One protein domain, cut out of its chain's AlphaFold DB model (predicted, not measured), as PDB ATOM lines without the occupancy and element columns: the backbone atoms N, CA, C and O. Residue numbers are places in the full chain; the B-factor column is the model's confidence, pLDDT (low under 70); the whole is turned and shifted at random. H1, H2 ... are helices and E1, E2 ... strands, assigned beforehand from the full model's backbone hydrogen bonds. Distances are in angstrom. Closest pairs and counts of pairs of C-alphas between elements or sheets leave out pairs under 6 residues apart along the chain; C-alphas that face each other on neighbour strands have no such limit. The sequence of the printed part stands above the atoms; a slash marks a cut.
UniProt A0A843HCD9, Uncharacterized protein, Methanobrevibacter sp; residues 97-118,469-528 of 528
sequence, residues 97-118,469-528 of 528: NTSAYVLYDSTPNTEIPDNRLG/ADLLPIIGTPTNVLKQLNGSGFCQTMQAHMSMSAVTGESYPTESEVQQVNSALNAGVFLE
ATOM      1  N   ASN A  97     371.547 355.715 376.677       93.50
ATOM      2  CA  ASN A  97     371.328 354.306 377.016       93.50
ATOM      3  C   ASN A  97     370.273 354.097 378.112       93.50
ATOM      4  O   ASN A  97     369.998 352.960 378.492       93.50
ATOM      5  N   THR A  98     369.683 355.171 378.633       94.69
ATOM      6  CA  THR A  98     368.664 355.106 379.680       94.69
ATOM      7  C   THR A  98     367.282 354.881 379.073       94.69
ATOM      8  O   THR A  98     366.893 355.567 378.127       94.69
ATOM      9  N   SER A  99     366.517 353.951 379.644       95.00
ATOM     10  CA  SER A  99     365.074 353.830 379.417       95.00
ATOM     11  C   SER A  99     364.329 354.483 380.572       95.00
ATOM     12  O   SER A  99     364.567 354.144 381.728       95.00
ATOM     13  N   ALA A 100     363.434 355.418 380.265       95.62
ATOM     14  CA  ALA A 100     362.676 356.162 381.264       95.62
ATOM     15  C   ALA A 100     361.231 356.373 380.806       95.62
ATOM     16  O   ALA A 100     360.922 356.322 379.611       95.62
ATOM     17  N   TYR A 101     360.338 356.603 381.768       96.81
ATOM     18  CA  TYR A 101     358.980 357.034 381.466       96.81
ATOM     19  C   TYR A 101     359.013 358.509 381.060       96.81
ATOM     20  O   TYR A 101     359.351 359.377 381.867       96.81
ATOM     21  N   VAL A 102     358.712 358.789 379.795       96.25
ATOM     22  CA  VAL A 102     358.763 360.131 379.214       96.25
ATOM     23  C   VAL A 102     357.386 360.771 379.322       96.25
ATOM     24  O   VAL A 102     356.412 360.254 378.774       96.25
ATOM     25  N   LEU A 103     357.312 361.902 380.027       95.31
ATOM     26  CA  LEU A 103     356.098 362.706 380.162       95.31
ATOM     27  C   LEU A 103     355.868 363.553 378.915       95.31
ATOM     28  O   LEU A 103     354.759 363.567 378.388       95.31
ATOM     29  N   TYR A 104     356.922 364.212 378.435       95.38
ATOM     30  CA  TYR A 104     356.864 365.119 377.294       95.38
ATOM     31  C   TYR A 104     358.118 364.985 376.444       95.38
ATOM     32  O   TYR A 104     359.222 364.876 376.981       95.38
ATOM     33  N   ASP A 105     357.974 365.057 375.128       94.56
ATOM     34  CA  ASP A 105     359.114 365.145 374.224       94.56
ATOM     35  C   ASP A 105     358.782 365.885 372.921       94.56
ATOM     36  O   ASP A 105     357.643 366.277 372.671       94.56
ATOM     37  N   SER A 106     359.792 366.100 372.082       93.06
ATOM     38  CA  SER A 106     359.632 366.711 370.757       93.06
ATOM     39  C   SER A 106     359.074 365.762 369.681       93.06
ATOM     40  O   SER A 106     359.135 366.092 368.498       93.06
ATOM     41  N   THR A 107     358.541 364.592 370.044       88.81
ATOM     42  CA  THR A 107     357.825 363.707 369.115       88.81
ATOM     43  C   THR A 107     356.353 364.121 369.104       88.81
ATOM     44  O   THR A 107     355.700 364.032 370.145       88.81
ATOM     45  N   PRO A 108     355.799 364.564 367.960       83.19
ATOM     46  CA  PRO A 108     354.421 365.030 367.903       83.19
ATOM     47  C   PRO A 108     353.433 363.955 368.349       83.19
ATOM     48  O   PRO A 108     353.357 362.884 367.746       83.19
ATOM     49  N   ASN A 109     352.642 364.274 369.371       83.94
ATOM     50  CA  ASN A 109     351.509 363.461 369.786       83.94
ATOM     51  C   ASN A 109     350.207 364.250 369.634       83.94
ATOM     52  O   ASN A 109     349.949 365.218 370.350       83.94
ATOM     53  N   THR A 110     349.380 363.820 368.688       80.69
ATOM     54  CA  THR A 110     348.075 364.421 368.391       80.69
ATOM     55  C   THR A 110     346.924 363.726 369.108       80.69
ATOM     56  O   THR A 110     345.780 364.135 368.951       80.69
ATOM     57  N   GLU A 111     347.201 362.673 369.876       83.12
ATOM     58  CA  GLU A 111     346.190 361.841 370.526       83.12
ATOM     59  C   GLU A 111     345.985 362.213 371.994       83.12
ATOM     60  O   GLU A 111     344.878 362.057 372.508       83.12
ATOM     61  N   ILE A 112     347.036 362.714 372.655       86.75
ATOM     62  CA  ILE A 112     347.020 363.065 374.076       86.75
ATOM     63  C   ILE A 112     346.911 364.587 374.253       86.75
ATOM     64  O   ILE A 112     347.776 365.326 373.782       86.75
ATOM     65  N   PRO A 113     345.887 365.057 374.973       83.94
ATOM     66  CA  PRO A 113     345.674 366.477 375.248       83.94
ATOM     67  C   PRO A 113     346.689 367.060 376.214       83.94
ATOM     68  O   PRO A 113     347.064 366.430 377.206       83.94
ATOM     69  N   ASP A 114     347.124 368.285 375.921       87.12
ATOM     70  CA  ASP A 114     348.069 369.006 376.765       87.12
ATOM     71  C   ASP A 114     347.342 369.956 377.718       87.12
ATOM     72  O   ASP A 114     346.983 371.079 377.368       87.12
ATOM     73  N   ASN A 115     347.174 369.505 378.960       83.56
ATOM     74  CA  ASN A 115     346.512 370.272 380.016       83.56
ATOM     75  C   ASN A 115     347.325 371.486 380.504       83.56
ATOM     76  O   ASN A 115     346.835 372.240 381.344       83.56
ATOM     77  N   ARG A 116     348.561 371.687 380.023       86.38
ATOM     78  CA  ARG A 116     349.344 372.902 380.312       86.38
ATOM     79  C   ARG A 116     348.821 374.110 379.532       86.38
ATOM     80  O   ARG A 116     349.109 375.243 379.909       86.38
ATOM     81  N   LEU A 117     348.067 373.877 378.457       84.19
ATOM     82  CA  LEU A 117     347.508 374.933 377.624       84.19
ATOM     83  C   LEU A 117     346.144 375.388 378.133       84.19
ATOM     84  O   LEU A 117     345.235 374.588 378.350       84.19
ATOM     85  N   GLY A 118     345.980 376.704 378.244       82.25
ATOM     86  CA  GLY A 118     344.676 377.300 378.501       82.25
ATOM     87  C   GLY A 118     343.746 377.115 377.302       82.25
ATOM     88  O   GLY A 118     344.134 377.368 376.158       82.25
ATOM     89  N   ALA A 469     352.485 372.413 367.533       84.50
ATOM     90  CA  ALA A 469     353.721 372.579 366.770       84.50
ATOM     91  C   ALA A 469     354.680 373.616 367.384       84.50
ATOM     92  O   ALA A 469     355.894 373.417 367.342       84.50
ATOM     93  N   ASP A 470     354.143 374.672 367.999       87.00
ATOM     94  CA  ASP A 470     354.930 375.753 368.603       87.00
ATOM     95  C   ASP A 470     355.581 375.312 369.927       87.00
ATOM     96  O   ASP A 470     356.613 375.846 370.336       87.00
ATOM     97  N   LEU A 471     355.013 374.295 370.586       86.75
ATOM     98  CA  LEU A 471     355.507 373.761 371.860       86.75
ATOM     99  C   LEU A 471     356.631 372.743 371.697       86.75
ATOM    100  O   LEU A 471     357.499 372.645 372.569       86.75
ATOM    101  N   LEU A 472     356.618 371.982 370.596       88.38
ATOM    102  CA  LEU A 472     357.564 370.895 370.331       88.38
ATOM    103  C   LEU A 472     359.035 371.268 370.587       88.38
ATOM    104  O   LEU A 472     359.710 370.480 371.259       88.38
ATOM    105  N   PRO A 473     359.558 372.422 370.115       90.25
ATOM    106  CA  PRO A 473     360.959 372.778 370.322       90.25
ATOM    107  C   PRO A 473     361.260 373.394 371.698       90.25
ATOM    108  O   PRO A 473     362.427 373.658 371.974       90.25
ATOM    109  N   ILE A 474     360.256 373.657 372.544       90.44
ATOM    110  CA  ILE A 474     360.436 374.371 373.822       90.44
ATOM    111  C   ILE A 474     360.167 373.453 375.015       90.44
ATOM    112  O   ILE A 474     361.028 373.314 375.879       90.44
ATOM    113  N   ILE A 475     358.981 372.840 375.060       91.38
ATOM    114  CA  ILE A 475     358.493 372.043 376.201       91.38
ATOM    115  C   ILE A 475     357.921 370.679 375.791       91.38
ATOM    116  O   ILE A 475     357.353 369.970 376.631       91.38
ATOM    117  N   GLY A 476     358.037 370.328 374.505       92.75
ATOM    118  CA  GLY A 476     357.510 369.092 373.933       92.75
ATOM    119  C   GLY A 476     355.982 368.989 373.967       92.75
ATOM    120  O   GLY A 476     355.288 369.860 374.494       92.75
ATOM    121  N   THR A 477     355.460 367.889 373.433       92.38
ATOM    122  CA  THR A 477     354.057 367.474 373.572       92.38
ATOM    123  C   THR A 477     353.935 366.281 374.522       92.38
ATOM    124  O   THR A 477     354.922 365.570 374.708       92.38
ATOM    125  N   PRO A 478     352.763 366.042 375.143       93.31
ATOM    126  CA  PRO A 478     352.571 364.909 376.048       93.31
ATOM    127  C   PRO A 478     352.802 363.564 375.350       93.31
ATOM    128  O   PRO A 478     352.149 363.252 374.354       93.31
ATOM    129  N   THR A 479     353.681 362.734 375.904       92.62
ATOM    130  CA  THR A 479     354.031 361.427 375.327       92.62
ATOM    131  C   THR A 479     353.529 360.288 376.200       92.62
ATOM    132  O   THR A 479     352.840 359.408 375.696       92.62
ATOM    133  N   ASN A 480     353.797 360.330 377.509       93.12
ATOM    134  CA  ASN A 480     353.331 359.351 378.499       93.12
ATOM    135  C   ASN A 480     353.637 357.884 378.139       93.12
ATOM    136  O   ASN A 480     352.776 357.011 378.240       93.12
ATOM    137  N   VAL A 481     354.874 357.603 377.717       93.88
ATOM    138  CA  VAL A 481     355.320 356.245 377.354       93.88
ATOM    139  C   VAL A 481     356.707 355.932 377.903       93.88
ATOM    140  O   VAL A 481     357.548 356.814 378.077       93.88
ATOM    141  N   LEU A 482     356.970 354.646 378.133       94.62
ATOM    142  CA  LEU A 482     358.313 354.145 378.410       94.62
ATOM    143  C   LEU A 482     359.112 354.094 377.104       94.62
ATOM    144  O   LEU A 482     358.726 353.384 376.175       94.62
ATOM    145  N   LYS A 483     360.240 354.804 377.039       94.06
ATOM    146  CA  LYS A 483     361.143 354.731 375.887       94.06
ATOM    147  C   LYS A 483     362.599 354.977 376.263       94.06
ATOM    148  O   LYS A 483     362.911 355.486 377.339       94.06
ATOM    149  N   GLN A 484     363.496 354.599 375.359       94.62
ATOM    150  CA  GLN A 484     364.913 354.925 375.463       94.62
ATOM    151  C   GLN A 484     365.156 356.396 375.089       94.62
ATOM    152  O   GLN A 484     364.544 356.915 374.156       94.62
ATOM    153  N   LEU A 485     366.062 357.070 375.799       94.94
ATOM    154  CA  LEU A 485     366.381 358.491 375.606       94.94
ATOM    155  C   LEU A 485     367.395 358.723 374.470       94.94
ATOM    156  O   LEU A 485     368.295 359.551 374.578       94.94
ATOM    157  N   ASN A 486     367.278 357.972 373.375       92.44
ATOM    158  CA  ASN A 486     368.194 358.027 372.231       92.44
ATOM    159  C   ASN A 486     367.735 358.974 371.104       92.44
ATOM    160  O   ASN A 486     368.405 359.059 370.074       92.44
ATOM    161  N   GLY A 487     366.610 359.672 371.295       91.38
ATOM    162  CA  GLY A 487     366.095 360.679 370.368       91.38
ATOM    163  C   GLY A 487     366.824 362.026 370.449       91.38
ATOM    164  O   GLY A 487     367.847 362.168 371.121       91.38
ATOM    165  N   SER A 488     366.262 363.020 369.762       92.94
ATOM    166  CA  SER A 488     366.707 364.415 369.791       92.94
ATOM    167  C   SER A 488     365.562 365.364 370.159       92.94
ATOM    168  O   SER A 488     364.385 365.011 370.049       92.94
ATOM    169  N   GLY A 489     365.911 366.572 370.600       94.75
ATOM    170  CA  GLY A 489     364.965 367.605 371.015       94.75
ATOM    171  C   GLY A 489     364.664 367.590 372.512       94.75
ATOM    172  O   GLY A 489     365.377 366.982 373.309       94.75
ATOM    173  N   PHE A 490     363.616 368.312 372.904       96.25
ATOM    174  CA  PHE A 490     363.169 368.372 374.288       96.25
ATOM    175  C   PHE A 490     362.717 366.989 374.768       96.25
ATOM    176  O   PHE A 490     362.050 366.250 374.042       96.25
ATOM    177  N   CYS A 491     363.062 366.651 376.004       96.31
ATOM    178  CA  CYS A 491     362.617 365.449 376.684       96.31
ATOM    179  C   CYS A 491     362.498 365.717 378.184       96.31
ATOM    180  O   CYS A 491     363.453 366.146 378.832       96.31
ATOM    181  N   GLN A 492     361.339 365.394 378.747       96.75
ATOM    182  CA  GLN A 492     361.079 365.420 380.175       96.75
ATOM    183  C   GLN A 492     360.570 364.056 380.622       96.75
ATOM    184  O   GLN A 492     359.667 363.470 380.024       96.75
ATOM    185  N   THR A 493     361.148 363.558 381.702       96.81
ATOM    186  CA  THR A 493     360.847 362.237 382.253       96.81
ATOM    187  C   THR A 493     360.155 362.345 383.604       96.81
ATOM    188  O   THR A 493     360.155 363.399 384.239       96.81
ATOM    189  N   MET A 494     359.558 361.242 384.041       93.88
ATOM    190  CA  MET A 494     359.089 361.063 385.408       93.88
ATOM    191  C   MET A 494     360.013 360.084 386.119       93.88
ATOM    192  O   MET A 494     360.164 358.953 385.664       93.88
ATOM    193  N   GLN A 495     360.588 360.513 387.244       92.62
ATOM    194  CA  GLN A 495     361.471 359.690 388.076       92.62
ATOM    195  C   GLN A 495     362.610 359.046 387.268       92.62
ATOM    196  O   GLN A 495     362.768 357.829 387.229       92.62
ATOM    197  N   ALA A 496     363.405 359.878 386.595       91.62
ATOM    198  CA  ALA A 496     364.580 359.427 385.866       91.62
ATOM    199  C   ALA A 496     365.548 358.627 386.746       91.62
ATOM    200  O   ALA A 496     365.901 359.051 387.850       91.62
ATOM    201  N   HIS A 497     366.050 357.530 386.184       92.44
ATOM    202  CA  HIS A 497     367.157 356.753 386.722       92.44
ATOM    203  C   HIS A 497     368.153 356.469 385.596       92.44
ATOM    204  O   HIS A 497     367.956 355.543 384.811       92.44
ATOM    205  N   MET A 498     369.198 357.291 385.493       93.00
ATOM    206  CA  MET A 498     370.232 357.146 384.470       93.00
ATOM    207  C   MET A 498     370.894 355.762 384.521       93.00
ATOM    208  O   MET A 498     371.225 355.242 385.588       93.00
ATOM    209  N   SER A 499     371.125 355.191 383.342       88.31
ATOM    210  CA  SER A 499     371.833 353.930 383.167       88.31
ATOM    211  C   SER A 499     373.306 354.047 383.561       88.31
ATOM    212  O   SER A 499     374.047 354.881 383.043       88.31
ATOM    213  N   MET A 500     373.746 353.140 384.430       86.00
ATOM    214  CA  MET A 500     375.143 353.012 384.862       86.00
ATOM    215  C   MET A 500     375.941 352.015 384.010       86.00
ATOM    216  O   MET A 500     377.064 351.656 384.362       86.00
ATOM    217  N   SER A 501     375.366 351.543 382.897       83.62
ATOM    218  CA  SER A 501     376.050 350.643 381.967       83.62
ATOM    219  C   SER A 501     377.304 351.294 381.397       83.62
ATOM    220  O   SER A 501     377.293 352.481 381.092       83.62
ATOM    221  N   ALA A 502     378.367 350.510 381.218       80.25
ATOM    222  CA  ALA A 502     379.618 350.989 380.640       80.25
ATOM    223  C   ALA A 502     379.389 351.638 379.264       80.25
ATOM    224  O   ALA A 502     378.782 351.029 378.381       80.25
ATOM    225  N   VAL A 503     379.913 352.850 379.077       84.12
ATOM    226  CA  VAL A 503     379.894 353.567 377.799       84.12
ATOM    227  C   VAL A 503     381.327 353.778 377.336       84.12
ATOM    228  O   VAL A 503     382.171 354.292 378.067       84.12
ATOM    229  N   THR A 504     381.621 353.361 376.108       80.12
ATOM    230  CA  THR A 504     382.957 353.506 375.526       80.12
ATOM    231  C   THR A 504     383.343 354.980 375.426       80.12
ATOM    232  O   THR A 504     382.660 355.750 374.758       80.12
ATOM    233  N   GLY A 505     384.465 355.355 376.043       76.38
ATOM    234  CA  GLY A 505     385.008 356.716 375.974       76.38
ATOM    235  C   GLY A 505     384.462 357.692 377.022       76.38
ATOM    236  O   GLY A 505     384.952 358.816 377.078       76.38
ATOM    237  N   GLU A 506     383.528 357.269 377.880       81.75
ATOM    238  CA  GLU A 506     383.008 358.074 378.993       81.75
ATOM    239  C   GLU A 506     383.502 357.526 380.342       81.75
ATOM    240  O   GLU A 506     383.739 356.328 380.515       81.75
ATOM    241  N   SER A 507     383.709 358.421 381.311       83.25
ATOM    242  CA  SER A 507     384.032 358.026 382.688       83.25
ATOM    243  C   SER A 507     382.774 357.574 383.425       83.25
ATOM    244  O   SER A 507     381.688 358.066 383.141       83.25
ATOM    245  N   TYR A 508     382.915 356.710 384.434       86.56
ATOM    246  CA  TYR A 508     381.778 356.382 385.295       86.56
ATOM    247  C   TYR A 508     381.344 357.607 386.121       86.56
ATOM    248  O   TYR A 508     382.201 358.245 386.752       86.56
ATOM    249  N   PRO A 509     380.038 357.923 386.148       90.19
ATOM    250  CA  PRO A 509     379.514 359.001 386.969       90.19
ATOM    251  C   PRO A 509     379.531 358.621 388.452       90.19
ATOM    252  O   PRO A 509     379.281 357.480 388.839       90.19
ATOM    253  N   THR A 510     379.808 359.604 389.297       90.38
ATOM    254  CA  THR A 510     379.605 359.531 390.745       90.38
ATOM    255  C   THR A 510     378.122 359.670 391.080       90.38
ATOM    256  O   THR A 510     377.345 360.225 390.306       90.38
ATOM    257  N   GLU A 511     377.716 359.230 392.271       89.56
ATOM    258  CA  GLU A 511     376.320 359.325 392.714       89.56
ATOM    259  C   GLU A 511     375.770 360.761 392.659       89.56
ATOM    260  O   GLU A 511     374.650 360.980 392.200       89.56
ATOM    261  N   SER A 512     376.573 361.758 393.048       91.75
ATOM    262  CA  SER A 512     376.160 363.164 392.973       91.75
ATOM    263  C   SER A 512     375.899 363.620 391.533       91.75
ATOM    264  O   SER A 512     374.966 364.385 391.296       91.75
ATOM    265  N   GLU A 513     376.682 363.140 390.566       93.56
ATOM    266  CA  GLU A 513     376.488 363.456 389.148       93.56
ATOM    267  C   GLU A 513     375.244 362.751 388.593       93.56
ATOM    268  O   GLU A 513     374.453 363.381 387.893       93.56
ATOM    269  N   VAL A 514     375.011 361.488 388.974       94.00
ATOM    270  CA  VAL A 514     373.784 360.748 388.631       94.00
ATOM    271  C   VAL A 514     372.546 361.489 389.139       94.00
ATOM    272  O   VAL A 514     371.578 361.657 388.398       94.00
ATOM    273  N   GLN A 515     372.570 361.980 390.379       94.00
ATOM    274  CA  GLN A 515     371.460 362.746 390.952       94.00
ATOM    275  C   GLN A 515     371.222 364.071 390.214       94.00
ATOM    276  O   GLN A 515     370.065 364.440 389.993       94.00
ATOM    277  N   GLN A 516     372.283 364.768 389.789       94.62
ATOM    278  CA  GLN A 516     372.158 365.983 388.974       94.62
ATOM    279  C   GLN A 516     371.536 365.681 387.605       94.62
ATOM    280  O   GLN A 516     370.622 366.392 387.188       94.62
ATOM    281  N   VAL A 517     371.963 364.600 386.941       96.44
ATOM    282  CA  VAL A 517     371.382 364.166 385.662       96.44
ATOM    283  C   VAL A 517     369.911 363.785 385.833       96.44
ATOM    284  O   VAL A 517     369.071 364.283 385.090       96.44
ATOM    285  N   ASN A 518     369.569 362.966 386.830       96.75
ATOM    286  CA  ASN A 518     368.183 362.555 387.074       96.75
ATOM    287  C   ASN A 518     367.280 363.757 387.382       96.75
ATOM    288  O   ASN A 518     366.167 363.851 386.867       96.75
ATOM    289  N   SER A 519     367.770 364.709 388.181       96.69
ATOM    290  CA  SER A 519     367.038 365.943 388.488       96.69
ATOM    291  C   SER A 519     366.808 366.786 387.232       96.69
ATOM    292  O   SER A 519     365.697 367.265 387.014       96.69
ATOM    293  N   ALA A 520     367.822 366.912 386.371       96.69
ATOM    294  CA  ALA A 520     367.701 367.617 385.099       96.69
ATOM    295  C   ALA A 520     366.718 366.917 384.145       96.69
ATOM    296  O   ALA A 520     365.839 367.570 383.592       96.69
ATOM    297  N   LEU A 521     366.793 365.589 384.008       97.06
ATOM    298  CA  LEU A 521     365.873 364.791 383.188       97.06
ATOM    299  C   LEU A 521     364.408 364.919 383.637       97.06
ATOM    300  O   LEU A 521     363.504 364.909 382.801       97.06
ATOM    301  N   ASN A 522     364.165 365.049 384.943       96.88
ATOM    302  CA  ASN A 522     362.826 365.284 385.492       96.88
ATOM    303  C   ASN A 522     362.344 366.730 385.276       96.88
ATOM    304  O   ASN A 522     361.143 366.967 385.139       96.88
ATOM    305  N   ALA A 523     363.265 367.698 385.230       95.94
ATOM    306  CA  ALA A 523     362.960 369.103 384.954       95.94
ATOM    307  C   ALA A 523     362.762 369.400 383.454       95.94
ATOM    308  O   ALA A 523     362.037 370.329 383.110       95.94
ATOM    309  N   GLY A 524     363.373 368.602 382.574       96.06
ATOM    310  CA  GLY A 524     363.334 368.756 381.120       96.06
ATOM    311  C   GLY A 524     364.693 369.153 380.537       96.06
ATOM    312  O   GLY A 524     365.290 370.164 380.919       96.06
ATOM    313  N   VAL A 525     365.176 368.362 379.577       96.94
ATOM    314  CA  VAL A 525     366.471 368.555 378.905       96.94
ATOM    315  C   VAL A 525     366.325 368.560 377.387       96.94
ATOM    316  O   VAL A 525     365.357 368.032 376.847       96.94
ATOM    317  N   PHE A 526     367.325 369.104 376.696       96.62
ATOM    318  CA  PHE A 526     367.487 368.970 375.250       96.62
ATOM    319  C   PHE A 526     368.487 367.861 374.932       96.62
ATOM    320  O   PHE A 526     369.677 367.978 375.239       96.62
ATOM    321  N   LEU A 527     367.992 366.788 374.319       95.69
ATOM    322  CA  LEU A 527     368.798 365.698 373.793       95.69
ATOM    323  C   LEU A 527     369.353 366.109 372.424       95.69
ATOM    324  O   LEU A 527     368.600 366.388 371.494       95.69
ATOM    325  N   GLU A 528     370.675 366.138 372.310       91.88
ATOM    326  CA  GLU A 528     371.422 366.591 371.123       91.88
ATOM    327  C   GLU A 528     372.380 365.511 370.650       91.88
ATOM    328  O   GLU A 528     373.111 364.969 371.508       91.88
TER     329      GLU A 528
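What this domain is: This is residues 97 to 118 and 469 to 528 of the 528 residues of an uncharacterized protein of Methanobrevibacter sp (UniProt A0A843HCD9). A strongly twisted sheet of four strands has one helix, H1, set over E3 by its residues 517 to 523, while the rest of the helix reaches beyond. Long stretches with no named element, residues 106 to 118 and 495 to 510, hold the two farthest points of a rod spanning 42 by 21 by 19 A. The printed part has 82 residues, under half in named elements, in the order E1, E2, E3, H1, E4. The sheet's order is E2, E1, E3, E4, all antiparallel; the class is mixed, and the whole is compact, with a radius of gyration of the C-alphas of 13.5 A.

How they stand to each other: Start at inner strand E3, residues 489 to 494. Its residues 491 to 494 pair with E1, residues 99 to 105, where N 492 and O 104 are 2.8 A apart, within hydrogen-bond range. Its residues 489 to 491 pair with edge strand E4, residues 525 to 527; look at N 491 and O 525, 2.8 A. Beyond E1 find edge strand E2, residues 477 to 484, which bends by 84 degrees at residue 481; N 479 and O 103 are 2.8 A apart. H1, residues 511 to 523, is on the sheet over E3, at a height of 11.5 A over the sheet, and only just stands up from it, rising 43 degrees; their closest C-alphas, Thr 493 and Asn 522, are 4.9 A apart. In H1 every O i to N i+4 pair is within hydrogen-bond range. E2 and E4 are apart.

Where its parts are: Find C-alpha 99 at (365.074, 353.830, 379.417), where E1 begins its 13.8 A. E2 measures 16.7 A, E3 16.9 A and E4 6.3 A. H1 runs 18.3 A from C-alpha 511 at (376.320, 359.325, 392.714).

The domain as a whole: The farthest C-alphas, Gly 118 and Gly 505, are 45.4 A apart. Residues 119 to 468 are not printed; C-alphas 118 and 469 are 15.5 A apart across the cut. The link E3 to H1 is long. No printed residue is under 70 in pLDDT.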